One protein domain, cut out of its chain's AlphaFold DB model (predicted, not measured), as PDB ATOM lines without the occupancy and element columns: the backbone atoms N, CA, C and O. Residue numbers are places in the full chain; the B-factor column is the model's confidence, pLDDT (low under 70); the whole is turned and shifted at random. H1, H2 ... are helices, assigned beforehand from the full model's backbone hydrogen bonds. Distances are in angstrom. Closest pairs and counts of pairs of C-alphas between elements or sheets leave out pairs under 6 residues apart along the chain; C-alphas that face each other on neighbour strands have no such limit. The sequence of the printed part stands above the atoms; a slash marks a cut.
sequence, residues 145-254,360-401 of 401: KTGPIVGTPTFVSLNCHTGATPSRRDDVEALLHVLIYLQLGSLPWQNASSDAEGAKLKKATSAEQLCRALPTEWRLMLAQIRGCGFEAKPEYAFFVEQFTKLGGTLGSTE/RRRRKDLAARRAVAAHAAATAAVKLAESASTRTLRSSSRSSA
ATOM      1  N   LYS A 145     245.806 295.623 174.340       94.31
ATOM      2  CA  LYS A 145     246.900 296.246 175.105       94.31
ATOM      3  C   LYS A 145     247.238 295.386 176.321       94.31
ATOM      4  O   LYS A 145     246.364 294.686 176.838       94.31
ATOM      5  N   THR A 146     248.466 295.490 176.810       94.25
ATOM      6  CA  THR A 146     248.858 295.017 178.145       94.25
ATOM      7  C   THR A 146     248.909 296.181 179.136       94.25
ATOM      8  O   THR A 146     249.178 297.325 178.763       94.25
ATOM      9  N   GLY A 147     248.605 295.905 180.401       89.56
ATOM     10  CA  GLY A 147     248.468 296.899 181.460       89.56
ATOM     11  C   GLY A 147     248.386 296.256 182.852       89.56
ATOM     12  O   GLY A 147     248.748 295.090 183.006       89.56
ATOM     13  N   PRO A 148     247.946 297.002 183.882       87.44
ATOM     14  CA  PRO A 148     247.738 296.443 185.214       87.44
ATOM     15  C   PRO A 148     246.605 295.409 185.211       87.44
ATOM     16  O   PRO A 148     245.669 295.506 184.417       87.44
ATOM     17  N   ILE A 149     246.667 294.455 186.140       88.56
ATOM     18  CA  ILE A 149     245.588 293.491 186.384       88.56
ATOM     19  C   ILE A 149     244.343 294.258 186.859       88.56
ATOM     20  O   ILE A 149     244.429 295.129 187.726       88.56
ATOM     21  N   VAL A 150     243.184 293.939 186.279       84.38
ATOM     22  CA  VAL A 150     241.879 294.522 186.632       84.38
ATOM     23  C   VAL A 150     240.934 293.398 187.045       84.38
ATOM     24  O   VAL A 150     240.853 292.380 186.362       84.38
ATOM     25  N   GLY A 151     240.206 293.598 188.146       87.44
ATOM     26  CA  GLY A 151     239.332 292.591 188.754       87.44
ATOM     27  C   GLY A 151     240.024 291.785 189.860       87.44
ATOM     28  O   GLY A 151     241.163 292.053 190.230       87.44
ATOM     29  N   THR A 152     239.317 290.806 190.428       91.38
ATOM     30  CA  THR A 152     239.815 289.980 191.541       91.38
ATOM     31  C   THR A 152     240.773 288.889 191.033       91.38
ATOM     32  O   THR A 152     240.306 288.002 190.306       91.38
ATOM     33  N   PRO A 153     242.062 288.860 191.445       92.38
ATOM     34  CA  PRO A 153     243.051 287.891 190.952       92.38
ATOM     35  C   PRO A 153     242.607 286.425 191.052       92.38
ATOM     36  O   PRO A 153     242.901 285.628 190.166       92.38
ATOM     37  N   THR A 154     241.804 286.067 192.058       94.12
ATOM     38  CA  THR A 154     241.221 284.725 192.220       94.12
ATOM     39  C   THR A 154     240.335 284.287 191.046       94.12
ATOM     40  O   THR A 154     240.382 283.119 190.669       94.12
ATOM     41  N   PHE A 155     239.557 285.190 190.441       96.31
ATOM     42  CA  PHE A 155     238.508 284.825 189.476       96.31
ATOM     43  C   PHE A 155     238.805 285.227 188.031       96.31
ATOM     44  O   PHE A 155     238.377 284.519 187.127       96.31
ATOM     45  N   VAL A 156     239.562 286.305 187.793       96.44
ATOM     46  CA  VAL A 156     239.869 286.802 186.434       96.44
ATOM     47  C   VAL A 156     240.415 285.712 185.498       96.44
ATOM     48  O   VAL A 156     241.052 284.757 185.955       96.44
ATOM     49  N   SER A 157     240.206 285.861 184.188       96.94
ATOM     50  CA  SER A 157     240.777 284.954 183.181       96.94
ATOM     51  C   SER A 157     242.307 284.892 183.258       96.94
ATOM     52  O   SER A 157     242.954 285.786 183.817       96.94
ATOM     53  N   LEU A 158     242.917 283.867 182.657       95.50
ATOM     54  CA  LEU A 158     244.377 283.828 182.522       95.50
ATOM     55  C   LEU A 158     244.920 285.055 181.763       95.50
ATOM     56  O   LEU A 158     245.965 285.577 182.142       95.50
ATOM     57  N   ASN A 159     244.200 285.554 180.749       95.88
ATOM     58  CA  ASN A 159     244.608 286.739 179.982       95.88
ATOM     59  C   ASN A 159     244.642 287.994 180.868       95.88
ATOM     60  O   ASN A 159     245.623 288.733 180.880       95.88
ATOM     61  N   CYS A 160     243.584 288.229 181.646       95.44
ATOM     62  CA  CYS A 160     243.518 289.379 182.542       95.44
ATOM     63  C   CYS A 160     244.534 289.268 183.687       95.44
ATOM     64  O   CYS A 160     245.076 290.283 184.121       95.44
ATOM     65  N   HIS A 161     244.853 288.046 184.135       94.38
ATOM     66  CA  HIS A 161     245.887 287.820 185.147       94.38
ATOM     67  C   HIS A 161     247.305 288.122 184.634       94.38
ATOM     68  O   HIS A 161     248.159 288.531 185.411       94.38
ATOM     69  N   THR A 162     247.559 287.981 183.328       91.88
ATOM     70  CA  THR A 162     248.812 288.416 182.682       91.88
ATOM     71  C   THR A 162     248.769 289.873 182.198       91.88
ATOM     72  O   THR A 162     249.650 290.313 181.461       91.88
ATOM     73  N   GLY A 163     247.757 290.641 182.621       93.12
ATOM     74  CA  GLY A 163     247.613 292.063 182.311       93.12
ATOM     75  C   GLY A 163     247.095 292.362 180.903       93.12
ATOM     76  O   GLY A 163     247.124 293.519 180.487       93.12
ATOM     77  N   ALA A 164     246.628 291.368 180.142       94.69
ATOM     78  CA  ALA A 164     245.983 291.622 178.858       94.69
ATOM     79  C   ALA A 164     244.630 292.330 179.046       94.69
ATOM     80  O   ALA A 164     243.895 292.082 180.004       94.69
ATOM     81  N   THR A 165     244.287 293.198 178.093       94.38
ATOM     82  CA  THR A 165     243.014 293.933 178.071       94.38
ATOM     83  C   THR A 165     241.826 292.961 178.148       94.38
ATOM     84  O   THR A 165     241.739 292.076 177.296       94.38
ATOM     85  N   PRO A 166     240.886 293.127 179.103       95.50
ATOM     86  CA  PRO A 166     239.699 292.278 179.199       95.50
ATOM     87  C   PRO A 166     238.765 292.425 177.994       95.50
ATOM     88  O   PRO A 166     238.572 293.530 177.477       95.50
ATOM     89  N   SER A 167     238.136 291.327 177.590       95.69
ATOM     90  CA  SER A 167     237.151 291.228 176.507       95.69
ATOM     91  C   SER A 167     236.008 290.276 176.886       95.69
ATOM     92  O   SER A 167     236.045 289.648 177.940       95.69
ATOM     93  N   ARG A 168     235.008 290.108 176.007       97.06
ATOM     94  CA  ARG A 168     233.830 289.246 176.250       97.06
ATOM     95  C   ARG A 168     234.161 287.826 176.724       97.06
ATOM     96  O   ARG A 168     233.373 287.240 177.459       97.06
ATOM     97  N   ARG A 169     235.279 287.248 176.267       97.19
ATOM     98  CA  ARG A 169     235.693 285.894 176.678       97.19
ATOM     99  C   ARG A 169     236.128 285.842 178.141       97.19
ATOM    100  O   ARG A 169     235.929 284.835 178.809       97.19
ATOM    101  N   ASP A 170     236.708 286.934 178.627       97.62
ATOM    102  CA  ASP A 170     237.341 287.005 179.935       97.62
ATOM    103  C   ASP A 170     236.291 287.091 181.051       97.62
ATOM    104  O   ASP A 170     236.463 286.457 182.089       97.62
ATOM    105  N   ASP A 171     235.163 287.763 180.788       96.94
ATOM    106  CA  ASP A 171     233.983 287.764 181.666       96.94
ATOM    107  C   ASP A 171     233.371 286.357 181.803       96.94
ATOM    108  O   ASP A 171     233.003 285.936 182.900       96.94
ATOM    109  N   VAL A 172     233.294 285.593 180.704       97.50
ATOM    110  CA  VAL A 172     232.752 284.221 180.705       97.50
ATOM    111  C   VAL A 172     233.716 283.237 181.382       97.50
ATOM    112  O   VAL A 172     233.272 282.386 182.150       97.50
ATOM    113  N   GLU A 173     235.031 283.361 181.172       97.94
ATOM    114  CA  GLU A 173     236.024 282.560 181.904       97.94
ATOM    115  C   GLU A 173     235.993 282.877 183.408       97.94
ATOM    116  O   GLU A 173     236.010 281.961 184.232       97.94
ATOM    117  N   ALA A 174     235.869 284.157 183.783       97.19
ATOM    118  CA  ALA A 174     235.760 284.559 185.182       97.19
ATOM    119  C   ALA A 174     234.470 284.053 185.846       97.19
ATOM    120  O   ALA A 174     234.511 283.565 186.978       97.19
ATOM    121  N   LEU A 175     233.345 284.084 185.125       96.25
ATOM    122  CA  LEU A 175     232.098 283.455 185.550       96.25
ATOM    123  C   LEU A 175     232.291 281.951 185.791       96.25
ATOM    124  O   LEU A 175     231.928 281.461 186.859       96.25
ATOM    125  N   LEU A 176     232.920 281.216 184.866       97.56
ATOM    126  CA  LEU A 176     233.214 279.792 185.071       97.56
ATOM    127  C   LEU A 176     234.104 279.554 186.299       97.56
ATOM    128  O   LEU A 176     233.815 278.640 187.067       97.56
ATOM    129  N   HIS A 177     235.123 280.381 186.550       97.50
ATOM    130  CA  HIS A 177     235.936 280.271 187.767       97.50
ATOM    131  C   HIS A 177     235.117 280.492 189.052       97.50
ATOM    132  O   HIS A 177     235.289 279.732 190.005       97.50
ATOM    133  N   VAL A 178     234.203 281.470 189.089       95.19
ATOM    134  CA  VAL A 178     233.285 281.676 190.231       95.19
ATOM    135  C   VAL A 178     232.378 280.460 190.431       95.19
ATOM    136  O   VAL A 178     232.204 279.988 191.552       95.19
ATOM    137  N   LEU A 179     231.822 279.915 189.352       93.81
ATOM    138  CA  LEU A 179     230.900 278.784 189.425       93.81
ATOM    139  C   LEU A 179     231.607 277.473 189.822       93.81
ATOM    140  O   LEU A 179     231.084 276.723 190.646       93.81
ATOM    141  N   ILE A 180     232.826 277.233 189.332       94.69
ATOM    142  CA  ILE A 180     233.696 276.124 189.762       94.69
ATOM    143  C   ILE A 180     234.112 276.295 191.232       94.69
ATOM    144  O   ILE A 180     234.112 275.324 191.987       94.69
ATOM    145  N   TYR A 181     234.402 277.521 191.676       94.12
ATOM    146  CA  TYR A 181     234.677 277.810 193.085       94.12
ATOM    147  C   TYR A 181     233.486 277.452 193.990       94.12
ATOM    148  O   TYR A 181     233.679 276.811 195.021       94.12
ATOM    149  N   LEU A 182     232.251 277.778 193.589       89.31
ATOM    150  CA  LEU A 182     231.038 277.385 194.325       89.31
ATOM    151  C   LEU A 182     230.826 275.859 194.350       89.31
ATOM    152  O   LEU A 182     230.280 275.329 195.320       89.31
ATOM    153  N   GLN A 183     231.278 275.143 193.317       87.00
ATOM    154  CA  GLN A 183     231.236 273.680 193.264       87.00
ATOM    155  C   GLN A 183     232.241 273.015 194.204       87.00
ATOM    156  O   GLN A 183     231.865 272.166 195.014       87.00
ATOM    157  N   LEU A 184     233.516 273.392 194.086       89.69
ATOM    158  CA  LEU A 184     234.638 272.727 194.753       89.69
ATOM    159  C   LEU A 184     234.925 273.292 196.155       89.69
ATOM    160  O   LEU A 184     235.527 272.614 196.984       89.69
ATOM    161  N   GLY A 185     234.486 274.523 196.433       89.75
ATOM    162  CA  GLY A 185     234.798 275.288 197.646       89.75
ATOM    163  C   GLY A 185     236.173 275.972 197.623       89.75
ATOM    164  O   GLY A 185     236.512 276.693 198.564       89.75
ATOM    165  N   SER A 186     236.968 275.746 196.576       92.50
ATOM    166  CA  SER A 186     238.318 276.285 196.405       92.50
ATOM    167  C   SER A 186     238.728 276.358 194.930       92.50
ATOM    168  O   SER A 186     238.158 275.676 194.079       92.50
ATOM    169  N   LEU A 187     239.741 277.177 194.630       95.75
ATOM    170  CA  LEU A 187     240.480 277.148 193.360       95.75
ATOM    171  C   LEU A 187     241.975 276.888 193.632       95.75
ATOM    172  O   LEU A 187     242.480 277.387 194.640       95.75
ATOM    173  N   PRO A 188     242.715 276.172 192.757       95.81
ATOM    174  CA  PRO A 188     244.106 275.774 193.028       95.81
ATOM    175  C   PRO A 188     245.062 276.942 193.308       95.81
ATOM    176  O   PRO A 188     245.974 276.829 194.117       95.81
ATOM    177  N   TRP A 189     244.819 278.089 192.673       95.88
ATOM    178  CA  TRP A 189     245.626 279.309 192.776       95.88
ATOM    179  C   TRP A 189     245.154 280.296 193.857       95.88
ATOM    180  O   TRP A 189     245.718 281.379 193.971       95.88
ATOM    181  N   GLN A 190     244.116 279.976 194.641       92.00
ATOM    182  CA  GLN A 190     243.512 280.932 195.589       92.00
ATOM    183  C   GLN A 190     244.452 281.364 196.731       92.00
ATOM    184  O   GLN A 190     244.233 282.408 197.336       92.00
ATOM    185  N   ASN A 191     245.456 280.536 197.041       90.56
ATOM    186  CA  ASN A 191     246.422 280.733 198.125       90.56
ATOM    187  C   ASN A 191     247.810 281.152 197.601       90.56
ATOM    188  O   ASN A 191     248.791 281.023 198.329       90.56
ATOM    189  N   ALA A 192     247.911 281.589 196.340       92.38
ATOM    190  CA  ALA A 192     249.172 282.059 195.775       92.38
ATOM    191  C   ALA A 192     249.713 283.262 196.569       92.38
ATOM    192  O   ALA A 192     248.962 284.169 196.929       92.38
ATOM    193  N   SER A 193     251.024 283.289 196.807       91.94
ATOM    194  CA  SER A 193     251.717 284.370 197.522       91.94
ATOM    195  C   SER A 193     251.823 285.669 196.715       91.94
ATOM    196  O   SER A 193     252.097 286.732 197.272       91.94
ATOM    197  N   SER A 194     251.613 285.598 195.396       93.50
ATOM    198  CA  SER A 194     251.674 286.733 194.472       93.50
ATOM    199  C   SER A 194     250.812 286.503 193.228       93.50
ATOM    200  O   SER A 194     250.555 285.361 192.843       93.50
ATOM    201  N   ASP A 195     250.439 287.586 192.538       91.50
ATOM    202  CA  ASP A 195     249.746 287.515 191.240       91.50
ATOM    203  C   ASP A 195     250.557 286.718 190.199       91.50
ATOM    204  O   ASP A 195     250.004 285.947 189.417       91.50
ATOM    205  N   ALA A 196     251.892 286.838 190.217       92.50
ATOM    206  CA  ALA A 196     252.781 286.100 189.320       92.50
ATOM    207  C   ALA A 196     252.719 284.578 189.556       92.50
ATOM    208  O   ALA A 196     252.623 283.800 188.602       92.50
ATOM    209  N   GLU A 197     252.718 284.143 190.820       94.44
ATOM    210  CA  GLU A 197     252.509 282.738 191.177       94.44
ATOM    211  C   GLU A 197     251.090 282.282 190.811       94.44
ATOM    212  O   GLU A 197     250.918 281.235 190.186       94.44
ATOM    213  N   GLY A 198     250.069 283.089 191.110       95.00
ATOM    214  CA  GLY A 198     248.682 282.782 190.767       95.00
ATOM    215  C   GLY A 198     248.464 282.643 189.255       95.00
ATOM    216  O   GLY A 198     247.709 281.776 188.811       95.00
ATOM    217  N   ALA A 199     249.153 283.446 188.441       94.31
ATOM    218  CA  ALA A 199     249.163 283.327 186.986       94.31
ATOM    219  C   ALA A 199     249.888 282.052 186.520       94.31
ATOM    220  O   ALA A 199     249.366 281.351 185.648       94.31
ATOM    221  N   LYS A 200     251.032 281.693 187.131       96.00
ATOM    222  CA  LYS A 200     251.732 280.418 186.872       96.00
ATOM    223  C   LYS A 200     250.823 279.221 187.177       96.00
ATOM    224  O   LYS A 200     250.676 278.348 186.326       96.00
ATOM    225  N   LEU A 201     250.160 279.211 188.335       97.00
ATOM    226  CA  LEU A 201     249.243 278.144 188.751       97.00
ATOM    227  C   LEU A 201     248.012 278.044 187.837       97.00
ATOM    228  O   LEU A 201     247.661 276.942 187.416       97.00
ATOM    229  N   LYS A 202     247.390 279.168 187.446       95.94
ATOM    230  CA  LYS A 202     246.304 279.170 186.441       95.94
ATOM    231  C   LYS A 202     246.747 278.603 185.094       95.94
ATOM    232  O   LYS A 202     245.991 277.852 184.487       95.94
ATOM    233  N   LYS A 203     247.951 278.958 184.634       95.31
ATOM    234  CA  LYS A 203     248.516 278.475 183.365       95.31
ATOM    235  C   LYS A 203     248.846 276.980 183.415       95.31
ATOM    236  O   LYS A 203     248.611 276.288 182.433       95.31
ATOM    237  N   ALA A 204     249.366 276.498 184.544       95.94
ATOM    238  CA  ALA A 204     249.665 275.085 184.761       95.94
ATOM    239  C   ALA A 204     248.397 274.226 184.921       95.94
ATOM    240  O   ALA A 204     248.424 273.049 184.582       95.94
ATOM    241  N   THR A 205     247.289 274.804 185.402       96.31
ATOM    242  CA  THR A 205     246.027 274.080 185.612       96.31
ATOM    243  C   THR A 205     245.206 273.994 184.318       96.31
ATOM    244  O   THR A 205     244.496 274.934 183.926       96.31
ATOM    245  N   SER A 206     245.249 272.831 183.667       96.25
ATOM    246  CA  SER A 206     244.418 272.533 182.498       96.25
ATOM    247  C   SER A 206     242.922 272.503 182.851       96.25
ATOM    248  O   SER A 206     242.534 272.326 184.009       96.25
ATOM    249  N   ALA A 207     242.054 272.655 181.843       96.38
ATOM    250  CA  ALA A 207     240.606 272.556 182.053       96.38
ATOM    251  C   ALA A 207     240.192 271.172 182.593       96.38
ATOM    252  O   ALA A 207     239.251 271.063 183.375       96.38
ATOM    253  N   GLU A 208     240.929 270.128 182.214       95.75
ATOM    254  CA  GLU A 208     240.736 268.756 182.674       95.75
ATOM    255  C   GLU A 208     241.178 268.553 184.126       95.75
ATOM    256  O   GLU A 208     240.447 267.947 184.905       95.75
ATOM    257  N   GLN A 209     242.320 269.116 184.530       96.75
ATOM    258  CA  GLN A 209     242.769 269.075 185.925       96.75
ATOM    259  C   GLN A 209     241.807 269.833 186.847       96.75
ATOM    260  O   GLN A 209     241.453 269.315 187.906       96.75
ATOM    261  N   LEU A 210     241.349 271.026 186.441       96.69
ATOM    262  CA  LEU A 210     240.425 271.830 187.247       96.69
ATOM    263  C   LEU A 210     239.048 271.168 187.386       96.69
ATOM    264  O   LEU A 210     238.459 271.191 188.465       96.69
ATOM    265  N   CYS A 211     238.538 270.571 186.306       96.75
ATOM    266  CA  CYS A 211     237.194 269.996 186.265       96.75
ATOM    267  C   CYS A 211     237.160 268.480 186.521       96.75
ATOM    268  O   CYS A 211     236.106 267.880 186.355       96.75
ATOM    269  N   ARG A 212     238.264 267.845 186.951       95.25
ATOM    270  CA  ARG A 212     238.369 266.379 187.142       95.25
ATOM    271  C   ARG A 212     237.271 265.779 188.033       95.25
ATOM    272  O   ARG A 212     236.875 264.639 187.833       95.25
ATOM    273  N   ALA A 213     236.807 266.533 189.030       92.38
ATOM    274  CA  ALA A 213     235.759 266.118 189.966       92.38
ATOM    275  C   ALA A 213     234.346 266.612 189.581       92.38
ATOM    276  O   ALA A 213     233.412 266.466 190.370       92.38
ATOM    277  N   LEU A 214     234.191 267.225 188.404       93.69
ATOM    278  CA  LEU A 214     232.945 267.796 187.894       93.69
ATOM    279  C   LEU A 214     232.480 267.035 186.637       93.69
ATOM    280  O   LEU A 214     233.298 266.393 185.976       93.69
ATOM    281  N   PRO A 215     231.188 267.109 186.268       95.50
ATOM    282  CA  PRO A 215     230.715 266.573 184.994       95.50
ATOM    283  C   PRO A 215     231.433 267.189 183.778       95.50
ATOM    284  O   PRO A 215     231.924 268.322 183.824       95.50
ATOM    285  N   THR A 216     231.491 266.439 182.676       96.38
ATOM    286  CA  THR A 216     232.301 266.754 181.487       96.38
ATOM    287  C   THR A 216     231.979 268.116 180.862       96.38
ATOM    288  O   THR A 216     232.875 268.777 180.338       96.38
ATOM    289  N   GLU A 217     230.736 268.576 180.970       96.81
ATOM    290  CA  GLU A 217     230.245 269.869 180.488       96.81
ATOM    291  C   GLU A 217     231.097 271.039 181.008       96.81
ATOM    292  O   GLU A 217     231.381 271.977 180.263       96.81
ATOM    293  N   TRP A 218     231.587 270.967 182.251       97.25
ATOM    294  CA  TRP A 218     232.466 271.986 182.839       97.25
ATOM    295  C   TRP A 218     233.814 272.082 182.127       97.25
ATOM    296  O   TRP A 218     234.285 273.180 181.822       97.25
ATOM    297  N   ARG A 219     234.413 270.925 181.813       97.44
ATOM    298  CA  ARG A 219     235.662 270.833 181.047       97.44
ATOM    299  C   ARG A 219     235.465 271.373 179.631       97.44
ATOM    300  O   ARG A 219     236.317 272.116 179.153       97.44
ATOM    301  N   LEU A 220     234.341 271.035 178.989       97.69
ATOM    302  CA  LEU A 220     233.991 271.505 177.645       97.69
ATOM    303  C   LEU A 220     233.803 273.030 177.603       97.69
ATOM    304  O   LEU A 220     234.426 273.693 176.778       97.69
ATOM    305  N   MET A 221     233.027 273.603 178.529       98.31
ATOM    306  CA  MET A 221     232.834 275.057 178.628       98.31
ATOM    307  C   MET A 221     234.148 275.808 178.864       98.31
ATOM    308  O   MET A 221     234.427 276.802 178.191       98.31
ATOM    309  N   LEU A 222     234.985 275.326 179.787       97.81
ATOM    310  CA  LEU A 222     236.250 275.983 180.103       97.81
ATOM    311  C   LEU A 222     237.278 275.866 178.966       97.81
ATOM    312  O   LEU A 222     238.031 276.811 178.728       97.81
ATOM    313  N   ALA A 223     237.296 274.749 178.235       97.06
ATOM    314  CA  ALA A 223     238.112 274.604 177.031       97.06
ATOM    315  C   ALA A 223     237.640 275.549 175.910       97.06
ATOM    316  O   ALA A 223     238.456 276.291 175.362       97.06
ATOM    317  N   GLN A 224     236.329 275.592 175.632       97.62
ATOM    318  CA  GLN A 224     235.746 276.439 174.583       97.62
ATOM    319  C   GLN A 224     236.034 277.926 174.827       97.62
ATOM    320  O   GLN A 224     236.448 278.633 173.907       97.62
ATOM    321  N   ILE A 225     235.883 278.421 176.065       98.25
ATOM    322  CA  ILE A 225     236.133 279.845 176.328       98.25
ATOM    323  C   ILE A 225     237.618 280.216 176.269       98.25
ATOM    324  O   ILE A 225     237.954 281.281 175.751       98.25
ATOM    325  N   ARG A 226     238.516 279.327 176.720       96.56
ATOM    326  CA  ARG A 226     239.972 279.536 176.628       96.56
ATOM    327  C   ARG A 226     240.467 279.525 175.174       96.56
ATOM    328  O   ARG A 226     241.456 280.190 174.877       96.56
ATOM    329  N   GLY A 227     239.763 278.836 174.271       96.25
ATOM    330  CA  GLY A 227     239.991 278.887 172.821       96.25
ATOM    331  C   GLY A 227     239.433 280.135 172.117       96.25
ATOM    332  O   GLY A 227     239.785 280.397 170.969       96.25
ATOM    333  N   CYS A 228     238.587 280.935 172.775       97.50
ATOM    334  CA  CYS A 228     237.964 282.107 172.161       97.50
ATOM    335  C   CYS A 228     238.991 283.226 171.896       97.50
ATOM    336  O   CYS A 228     239.733 283.646 172.788       97.50
ATOM    337  N   GLY A 229     239.005 283.776 170.679       97.12
ATOM    338  CA  GLY A 229     239.823 284.945 170.332       97.12
ATOM    339  C   GLY A 229     239.396 286.220 171.077       97.12
ATOM    340  O   GLY A 229     238.244 286.350 171.484       97.12
ATOM    341  N   PHE A 230     240.315 287.180 171.230       97.06
ATOM    342  CA  PHE A 230     240.073 288.459 171.927       97.06
ATOM    343  C   PHE A 230     238.929 289.279 171.304       97.06
ATOM    344  O   PHE A 230     238.055 289.763 172.017       97.06
ATOM    345  N   GLU A 231     238.897 289.390 169.973       96.94
ATOM    346  CA  GLU A 231     237.832 290.102 169.247       96.94
ATOM    347  C   GLU A 231     236.634 289.203 168.894       96.94
ATOM    348  O   GLU A 231     235.622 289.684 168.382       96.94
ATOM    349  N   ALA A 232     236.710 287.898 169.177       96.25
ATOM    350  CA  ALA A 232     235.652 286.952 168.848       96.25
ATOM    351  C   ALA A 232     234.431 287.127 169.771       96.25
ATOM    352  O   ALA A 232     234.517 287.655 170.886       96.25
ATOM    353  N   LYS A 233     233.260 286.712 169.283       95.94
ATOM    354  CA  LYS A 233     232.038 286.605 170.087       95.94
ATOM    355  C   LYS A 233     231.997 285.190 170.683       95.94
ATOM    356  O   LYS A 233     231.999 284.248 169.894       95.94
ATOM    357  N   PRO A 234     231.925 285.019 172.016       97.38
ATOM    358  CA  PRO A 234     231.678 283.711 172.609       97.38
ATOM    359  C   PRO A 234     230.374 283.097 172.090       97.38
ATOM    360  O   PRO A 234     229.372 283.793 171.902       97.38
ATOM    361  N   GLU A 235     230.375 281.785 171.886       96.00
ATOM    362  CA  GLU A 235     229.204 281.028 171.446       96.00
ATOM    363  C   GLU A 235     228.237 280.806 172.619       96.00
ATOM    364  O   GLU A 235     228.143 279.723 173.187       96.00
ATOM    365  N   TYR A 236     227.539 281.862 173.040       96.69
ATOM    366  CA  TYR A 236     226.716 281.848 174.254       96.69
ATOM    367  C   TYR A 236     225.679 280.709 174.303       96.69
ATOM    368  O   TYR A 236     225.446 280.148 175.374       96.69
ATOM    369  N   ALA A 237     225.123 280.317 173.150       95.50
ATOM    370  CA  ALA A 237     224.192 279.196 173.026       95.50
ATOM    371  C   ALA A 237     224.796 277.860 173.500       95.50
ATOM    372  O   ALA A 237     224.143 277.138 174.249       95.50
ATOM    373  N   PHE A 238     226.059 277.574 173.158       96.81
ATOM    374  CA  PHE A 238     226.766 276.366 173.595       96.81
ATOM    375  C   PHE A 238     226.913 276.299 175.123       96.81
ATOM    376  O   PHE A 238     226.733 275.234 175.716       96.81
ATOM    377  N   PHE A 239     227.198 277.433 175.779       96.31
ATOM    378  CA  PHE A 239     227.261 277.492 177.245       96.31
ATOM    379  C   PHE A 239     225.883 277.245 177.858       96.31
ATOM    380  O   PHE A 239     225.771 276.445 178.782       96.31
ATOM    381  N   VAL A 240     224.827 277.877 177.331       91.44
ATOM    382  CA  VAL A 240     223.450 277.630 177.790       91.44
ATOM    383  C   VAL A 240     223.089 276.155 177.640       91.44
ATOM    384  O   VAL A 240     222.592 275.577 178.595       91.44
ATOM    385  N   GLU A 241     223.397 275.525 176.507       93.12
ATOM    386  CA  GLU A 241     223.165 274.097 176.270       93.12
ATOM    387  C   GLU A 241     223.916 273.204 177.276       93.12
ATOM    388  O   GLU A 241     223.309 272.325 177.890       93.12
ATOM    389  N   GLN A 242     225.213 273.450 177.502       95.06
ATOM    390  CA  GLN A 242     226.017 272.689 178.466       95.06
ATOM    391  C   GLN A 242     225.478 272.847 179.895       95.06
ATOM    392  O   GLN A 242     225.373 271.869 180.634       95.06
ATOM    393  N   PHE A 243     225.076 274.057 180.285       91.31
ATOM    394  CA  PHE A 243     224.448 274.276 181.581       91.31
ATOM    395  C   PHE A 243     223.040 273.655 181.680       91.31
ATOM    396  O   PHE A 243     222.692 273.153 182.748       91.31
ATOM    397  N   THR A 244     222.264 273.588 180.593       88.12
ATOM    398  CA  THR A 244     220.975 272.868 180.559       88.12
ATOM    399  C   THR A 244     221.175 271.365 180.771       88.12
ATOM    400  O   THR A 244     220.441 270.760 181.548       88.12
ATOM    401  N   LYS A 245     222.208 270.756 180.169       89.94
ATOM    402  CA  LYS A 245     222.578 269.349 180.436       89.94
ATOM    403  C   LYS A 245     222.940 269.118 181.907       89.94
ATOM    404  O   LYS A 245     222.520 268.125 182.489       89.94
ATOM    405  N   LEU A 246     223.668 270.058 182.516       88.06
ATOM    406  CA  LEU A 246     224.019 270.032 183.941       88.06
ATOM    407  C   LEU A 246     222.818 270.225 184.880       88.06
ATOM    408  O   LEU A 246     222.830 269.703 185.993       88.06
ATOM    409  N   GLY A 247     221.830 271.026 184.473       77.25
ATOM    410  CA  GLY A 247     220.687 271.403 185.305       77.25
ATOM    411  C   GLY A 247     219.440 270.530 185.142       77.25
ATOM    412  O   GLY A 247     218.614 270.505 186.050       77.25
ATOM    413  N   GLY A 248     219.310 269.813 184.024       68.06
ATOM    414  CA  GLY A 248     218.112 269.049 183.673       68.06
ATOM    415  C   GLY A 248     216.978 269.908 183.095       68.06
ATOM    416  O   GLY A 248     217.063 271.131 183.003       68.06
ATOM    417  N   THR A 249     215.890 269.250 182.684       50.50
ATOM    418  CA  THR A 249     214.763 269.864 181.950       50.50
ATOM    419  C   THR A 249     213.931 270.844 182.781       50.50
ATOM    420  O   THR A 249     213.299 271.738 182.224       50.50
ATOM    421  N   LEU A 250     213.931 270.686 184.106       49.06
ATOM    422  CA  LEU A 250     213.482 271.700 185.054       49.06
ATOM    423  C   LEU A 250     214.705 272.125 185.862       49.06
ATOM    424  O   LEU A 250     215.241 271.323 186.625       49.06
ATOM    425  N   GLY A 251     215.101 273.396 185.751       52.25
ATOM    426  CA  GLY A 251     215.962 273.995 186.766       52.25
ATOM    427  C   GLY A 251     215.297 273.804 188.129       52.25
ATOM    428  O   GLY A 251     214.117 274.126 188.269       52.25
ATOM    429  N   SER A 252     216.027 273.212 189.081       52.09
ATOM    430  CA  SER A 252     215.472 272.716 190.346       52.09
ATOM    431  C   SER A 252     214.511 273.709 190.995       52.09
ATOM    432  O   SER A 252     214.873 274.850 191.282       52.09
ATOM    433  N   THR A 253     213.296 273.233 191.257       51.97
ATOM    434  CA  THR A 253     212.269 273.943 192.026       51.97
ATOM    435  C   THR A 253     212.556 273.927 193.530       51.97
ATOM    436  O   THR A 253     211.829 274.554 194.299       51.97
ATOM    437  N   GLU A 254     213.604 273.225 193.974       51.25
ATOM    438  CA  GLU A 254     214.003 273.210 195.376       51.25
ATOM    439  C   GLU A 254     214.668 274.534 195.795       51.25
ATOM    440  O   GLU A 254     215.497 275.078 195.060       51.25
ATOM    441  N   ARG A 360     226.732 257.750 198.354       37.44
ATOM    442  CA  ARG A 360     226.994 258.111 196.950       37.44
ATOM    443  C   ARG A 360     225.841 258.928 196.370       37.44
ATOM    444  O   ARG A 360     226.108 259.885 195.643       37.44
ATOM    445  N   ARG A 361     224.590 258.595 196.718       37.06
ATOM    446  CA  ARG A 361     223.398 259.328 196.266       37.06
ATOM    447  C   ARG A 361     223.409 260.770 196.780       37.06
ATOM    448  O   ARG A 361     223.438 261.687 195.968       37.06
ATOM    449  N   ARG A 362     223.585 260.982 198.091       38.34
ATOM    450  CA  ARG A 362     223.675 262.330 198.695       38.34
ATOM    451  C   ARG A 362     224.810 263.197 198.138       38.34
ATOM    452  O   ARG A 362     224.633 264.404 197.995       38.34
ATOM    453  N   ARG A 363     225.978 262.619 197.812       41.47
ATOM    454  CA  ARG A 363     227.077 263.372 197.169       41.47
ATOM    455  C   ARG A 363     226.755 263.756 195.723       41.47
ATOM    456  O   ARG A 363     227.057 264.883 195.339       41.47
ATOM    457  N   LYS A 364     226.135 262.859 194.946       40.47
ATOM    458  CA  LYS A 364     225.664 263.172 193.587       40.47
ATOM    459  C   LYS A 364     224.569 264.246 193.614       40.47
ATOM    460  O   LYS A 364     224.687 265.214 192.872       40.47
ATOM    461  N   ASP A 365     223.607 264.151 194.531       42.16
ATOM    462  CA  ASP A 365     222.546 265.153 194.704       42.16
ATOM    463  C   ASP A 365     223.105 266.531 195.092       42.16
ATOM    464  O   ASP A 365     222.662 267.546 194.564       42.16
ATOM    465  N   LEU A 366     224.104 266.601 195.983       42.72
ATOM    466  CA  LEU A 366     224.716 267.878 196.368       42.72
ATOM    467  C   LEU A 366     225.487 268.533 195.207       42.72
ATOM    468  O   LEU A 366     225.397 269.748 195.024       42.72
ATOM    469  N   ALA A 367     226.215 267.744 194.412       42.31
ATOM    470  CA  ALA A 367     226.906 268.233 193.217       42.31
ATOM    471  C   ALA A 367     225.914 268.693 192.129       42.31
ATOM    472  O   ALA A 367     226.082 269.771 191.557       42.31
ATOM    473  N   ALA A 368     224.838 267.929 191.905       38.94
ATOM    474  CA  ALA A 368     223.757 268.288 190.987       38.94
ATOM    475  C   ALA A 368     223.044 269.584 191.419       38.94
ATOM    476  O   ALA A 368     222.916 270.516 190.628       38.94
ATOM    477  N   ARG A 369     222.677 269.714 192.702       48.56
ATOM    478  CA  ARG A 369     222.049 270.927 193.266       48.56
ATOM    479  C   ARG A 369     222.910 272.181 193.089       48.56
ATOM    480  O   ARG A 369     222.391 273.240 192.740       48.56
ATOM    481  N   ARG A 370     224.232 272.076 193.267       47.25
ATOM    482  CA  ARG A 370     225.166 273.179 192.966       47.25
ATOM    483  C   ARG A 370     225.251 273.475 191.463       47.25
ATOM    484  O   ARG A 370     225.385 274.637 191.081       47.25
ATOM    485  N   ALA A 371     225.146 272.454 190.607       46.47
ATOM    486  CA  ALA A 371     225.234 272.609 189.152       46.47
ATOM    487  C   ALA A 371     224.031 273.369 188.576       46.47
ATOM    488  O   ALA A 371     224.210 274.225 187.711       46.47
ATOM    489  N   VAL A 372     222.840 273.159 189.140       47.62
ATOM    490  CA  VAL A 372     221.627 273.912 188.793       47.62
ATOM    491  C   VAL A 372     221.773 275.415 189.069       47.62
ATOM    492  O   VAL A 372     221.394 276.230 188.232       47.62
ATOM    493  N   ALA A 373     222.335 275.827 190.209       49.00
ATOM    494  CA  ALA A 373     222.489 277.261 190.486       49.00
ATOM    495  C   ALA A 373     223.575 277.916 189.631       49.00
ATOM    496  O   ALA A 373     223.430 279.071 189.228       49.00
ATOM    497  N   ALA A 374     224.626 277.164 189.297       49.47
ATOM    498  CA  ALA A 374     225.587 277.591 188.295       49.47
ATOM    499  C   ALA A 374     224.926 277.797 186.925       49.47
ATOM    500  O   ALA A 374     225.146 278.836 186.302       49.47
ATOM    501  N   HIS A 375     224.046 276.880 186.508       50.38
ATOM    502  CA  HIS A 375     223.228 277.048 185.309       50.38
ATOM    503  C   HIS A 375     222.348 278.300 185.382       50.38
ATOM    504  O   HIS A 375     222.395 279.117 184.467       50.38
ATOM    505  N   ALA A 376     221.603 278.504 186.472       49.41
ATOM    506  CA  ALA A 376     220.712 279.654 186.622       49.41
ATOM    507  C   ALA A 376     221.466 280.997 186.560       49.41
ATOM    508  O   ALA A 376     221.061 281.906 185.830       49.41
ATOM    509  N   ALA A 377     222.593 281.111 187.273       50.06
ATOM    510  CA  ALA A 377     223.445 282.297 187.247       50.06
ATOM    511  C   ALA A 377     224.058 282.536 185.857       50.06
ATOM    512  O   ALA A 377     224.048 283.664 185.361       50.06
ATOM    513  N   ALA A 378     224.534 281.481 185.188       52.44
ATOM    514  CA  ALA A 378     225.109 281.603 183.855       52.44
ATOM    515  C   ALA A 378     224.074 281.939 182.776       52.44
ATOM    516  O   ALA A 378     224.335 282.778 181.917       52.44
ATOM    517  N   THR A 379     222.873 281.363 182.835       50.84
ATOM    518  CA  THR A 379     221.778 281.697 181.916       50.84
ATOM    519  C   THR A 379     221.305 283.138 182.103       50.84
ATOM    520  O   THR A 379     220.982 283.798 181.115       50.84
ATOM    521  N   ALA A 380     221.308 283.665 183.333       52.25
ATOM    522  CA  ALA A 380     221.053 285.084 183.580       52.25
ATOM    523  C   ALA A 380     222.148 285.979 182.960       52.25
ATOM    524  O   ALA A 380     221.822 286.938 182.256       52.25
ATOM    525  N   ALA A 381     223.426 285.628 183.143       56.59
ATOM    526  CA  ALA A 381     224.558 286.356 182.564       56.59
ATOM    527  C   ALA A 381     224.565 286.329 181.021       56.59
ATOM    528  O   ALA A 381     224.797 287.357 180.385       56.59
ATOM    529  N   VAL A 382     224.242 285.186 180.403       56.03
ATOM    530  CA  VAL A 382     224.110 285.061 178.942       56.03
ATOM    531  C   VAL A 382     222.976 285.937 178.407       56.03
ATOM    532  O   VAL A 382     223.202 286.731 177.495       56.03
ATOM    533  N   LYS A 383     221.778 285.874 179.002       54.38
ATOM    534  CA  LYS A 383     220.631 286.694 178.564       54.38
ATOM    535  C   LYS A 383     220.897 288.201 178.715       54.38
ATOM    536  O   LYS A 383     220.447 288.998 177.887       54.38
ATOM    537  N   LEU A 384     221.672 288.601 179.727       54.38
ATOM    538  CA  LEU A 384     222.167 289.973 179.875       54.38
ATOM    539  C   LEU A 384     223.137 290.355 178.738       54.38
ATOM    540  O   LEU A 384     222.988 291.419 178.138       54.38
ATOM    541  N   ALA A 385     224.096 289.489 178.394       56.34
ATOM    542  CA  ALA A 385     225.037 289.732 177.298       56.34
ATOM    543  C   ALA A 385     224.332 289.853 175.929       56.34
ATOM    544  O   ALA A 385     224.654 290.739 175.132       56.34
ATOM    545  N   GLU A 386     223.340 289.003 175.658       52.81
ATOM    546  CA  GLU A 386     222.582 289.005 174.400       52.81
ATOM    547  C   GLU A 386     221.674 290.239 174.251       52.81
ATOM    548  O   GLU A 386     221.642 290.876 173.191       52.81
ATOM    549  N   SER A 387     220.980 290.638 175.320       51.56
ATOM    550  CA  SER A 387     220.133 291.842 175.325       51.56
ATOM    551  C   SER A 387     220.954 293.139 175.230       51.56
ATOM    552  O   SER A 387     220.609 294.036 174.455       51.56
ATOM    553  N   ALA A 388     222.102 293.221 175.913       50.75
ATOM    554  CA  ALA A 388     223.036 294.340 175.776       50.75
ATOM    555  C   ALA A 388     223.620 294.446 174.348       50.75
ATOM    556  O   ALA A 388     223.770 295.549 173.807       50.75
ATOM    557  N   SER A 389     223.899 293.306 173.704       45.22
ATOM    558  CA  SER A 389     224.436 293.257 172.337       45.22
ATOM    559  C   SER A 389     223.398 293.574 171.252       45.22
ATOM    560  O   SER A 389     223.775 294.000 170.163       45.22
ATOM    561  N   THR A 390     222.103 293.376 171.510       47.75
ATOM    562  CA  THR A 390     221.025 293.689 170.551       47.75
ATOM    563  C   THR A 390     220.545 295.141 170.660       47.75
ATOM    564  O   THR A 390     220.261 295.765 169.633       47.75
ATOM    565  N   ARG A 391     220.539 295.736 171.866       48.72
ATOM    566  CA  ARG A 391     220.253 297.177 172.058       48.72
ATOM    567  C   ARG A 391     221.264 298.083 171.343       48.72
ATOM    568  O   ARG A 391     220.853 299.045 170.699       48.72
ATOM    569  N   THR A 392     222.555 297.747 171.389       46.31
ATOM    570  CA  THR A 392     223.640 298.522 170.745       46.31
ATOM    571  C   THR A 392     223.616 298.487 169.209       46.31
ATOM    572  O   THR A 392     224.084 299.425 168.561       46.31
ATOM    573  N   LEU A 393     223.022 297.452 168.606       42.41
ATOM    574  CA  LEU A 393     222.800 297.386 167.158       42.41
ATOM    575  C   LEU A 393     221.572 298.209 166.733       42.41
ATOM    576  O   LEU A 393     221.637 298.940 165.745       42.41
ATOM    577  N   ARG A 394     220.477 298.173 167.511       39.31
ATOM    578  CA  ARG A 394     219.250 298.946 167.225       39.31
ATOM    579  C   ARG A 394     219.381 300.457 167.440       39.31
ATOM    580  O   ARG A 394     218.658 301.210 166.795       39.31
ATOM    581  N   SER A 395     220.271 300.919 168.321       43.72
ATOM    582  CA  SER A 395     220.567 302.355 168.445       43.72
ATOM    583  C   SER A 395     221.331 302.890 167.234       43.72
ATOM    584  O   SER A 395     221.082 304.009 166.799       43.72
ATOM    585  N   SER A 396     222.229 302.078 166.668       45.31
ATOM    586  CA  SER A 396     223.055 302.466 165.521       45.31
ATOM    587  C   SER A 396     222.223 302.602 164.240       45.31
ATOM    588  O   SER A 396     222.397 303.567 163.509       45.31
ATOM    589  N   SER A 397     221.253 301.707 164.010       42.81
ATOM    590  CA  SER A 397     220.382 301.748 162.823       42.81
ATOM    591  C   SER A 397     219.271 302.806 162.859       42.81
ATOM    592  O   SER A 397     218.692 303.101 161.820       42.81
ATOM    593  N   ARG A 398     218.977 303.405 164.023       42.97
ATOM    594  CA  ARG A 398     218.062 304.559 164.147       42.97
ATOM    595  C   ARG A 398     218.754 305.922 164.045       42.97
ATOM    596  O   ARG A 398     218.072 306.935 164.076       42.97
ATOM    597  N   SER A 399     220.084 305.950 163.949       43.91
ATOM    598  CA  SER A 399     220.875 307.177 163.773       43.91
ATOM    599  C   SER A 399     221.353 307.372 162.326       43.91
ATOM    600  O   SER A 399     222.154 308.268 162.066       43.91
ATOM    601  N   SER A 400     220.916 306.508 161.405       44.59
ATOM    602  CA  SER A 400     221.343 306.468 160.000       44.59
ATOM    603  C   SER A 400     220.166 306.278 159.031       44.59
ATOM    604  O   SER A 400     220.346 305.706 157.957       44.59
ATOM    605  N   ALA A 401     218.971 306.716 159.441       37.12
ATOM    606  CA  ALA A 401     217.734 306.773 158.663       37.12
ATOM    607  C   ALA A 401     217.064 308.135 158.896       37.12
ATOM    608  O   ALA A 401     217.144 308.602 160.057       37.12
TER     609      ALA A 401
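Overview. This is residues 145 to 254 and 360 to 401 of the 401 residues of the protein "Protein kinase domain-containing protein" of Pythium brassicum (UniProt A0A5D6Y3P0). Four helices, H2, H5, H6 and H7, stand side by side as an up-and-down bundle, each running against the one before it; the very long H7 sticks out past the body at both ends, with its residues 360 to 365 and 387 to 397, and residues 398 to 401 after it stand free too. Short H1 and H3 make a small cluster beyond H2, away from H7, and H4 packs on H5. The printed part has 152 residues with seven named helices, H1 to H7 in chain order, and no named strand: all helix. It is compact, with a radius of gyration of the C-alphas of 16.9 A, and spans 63 by 42 by 21 A.

Along the chain. Find C-alpha 360 at (226.994, 258.111, 196.950); from there H7, residues 360 to 397, runs 55.8 A to C-alpha 397 at (220.382, 301.748, 162.823). H2, residues 168 to 184, measures 24.8 A and begins at C-alpha 168, (233.830, 289.246, 176.250). Look next for H6, residues 236 to 247, 16.4 A; H5, residues 216 to 226, 15.7 A; and H3, residues 195 to 204, 14.0 A. H1 is residues 158 to 161 and H4 residues 207 to 211.

Arrangement. H7 touches H6 with residues 368 to 382 alone, closest at the C-alphas of Val 372 and Gly 247, 4.4 A, at a shallow tilt of 22 degrees, opposite ways. H7 touches H2 with residues 367 to 378 alone, closest at C-alphas 374 and 179, 5.6 A. H5, the hub, touches H2, H4 and H6; H5 and H6 form a hairpin, C-alphas 217 and 242 closest at 5.5 A. H1 touches H3, C-alphas 161 and 199 closest at 5.9 A. Every O i to N i+4 pair is within hydrogen-bond range in H3, H4, H5 and H6, against 12 of 13 in H2 and 31 of 34 in H7; H1 is too short for one.

Size, cuts and confidence. C-alphas 360 and 401 are the two farthest apart, 62.6 A. Residues 255 to 359 are not printed; C-alphas 254 and 360 are 20.0 A apart across the cut. Of the links printed whole, none is long. Look for pLDDT under 70 at residues 248 to 254 and 360 to 401.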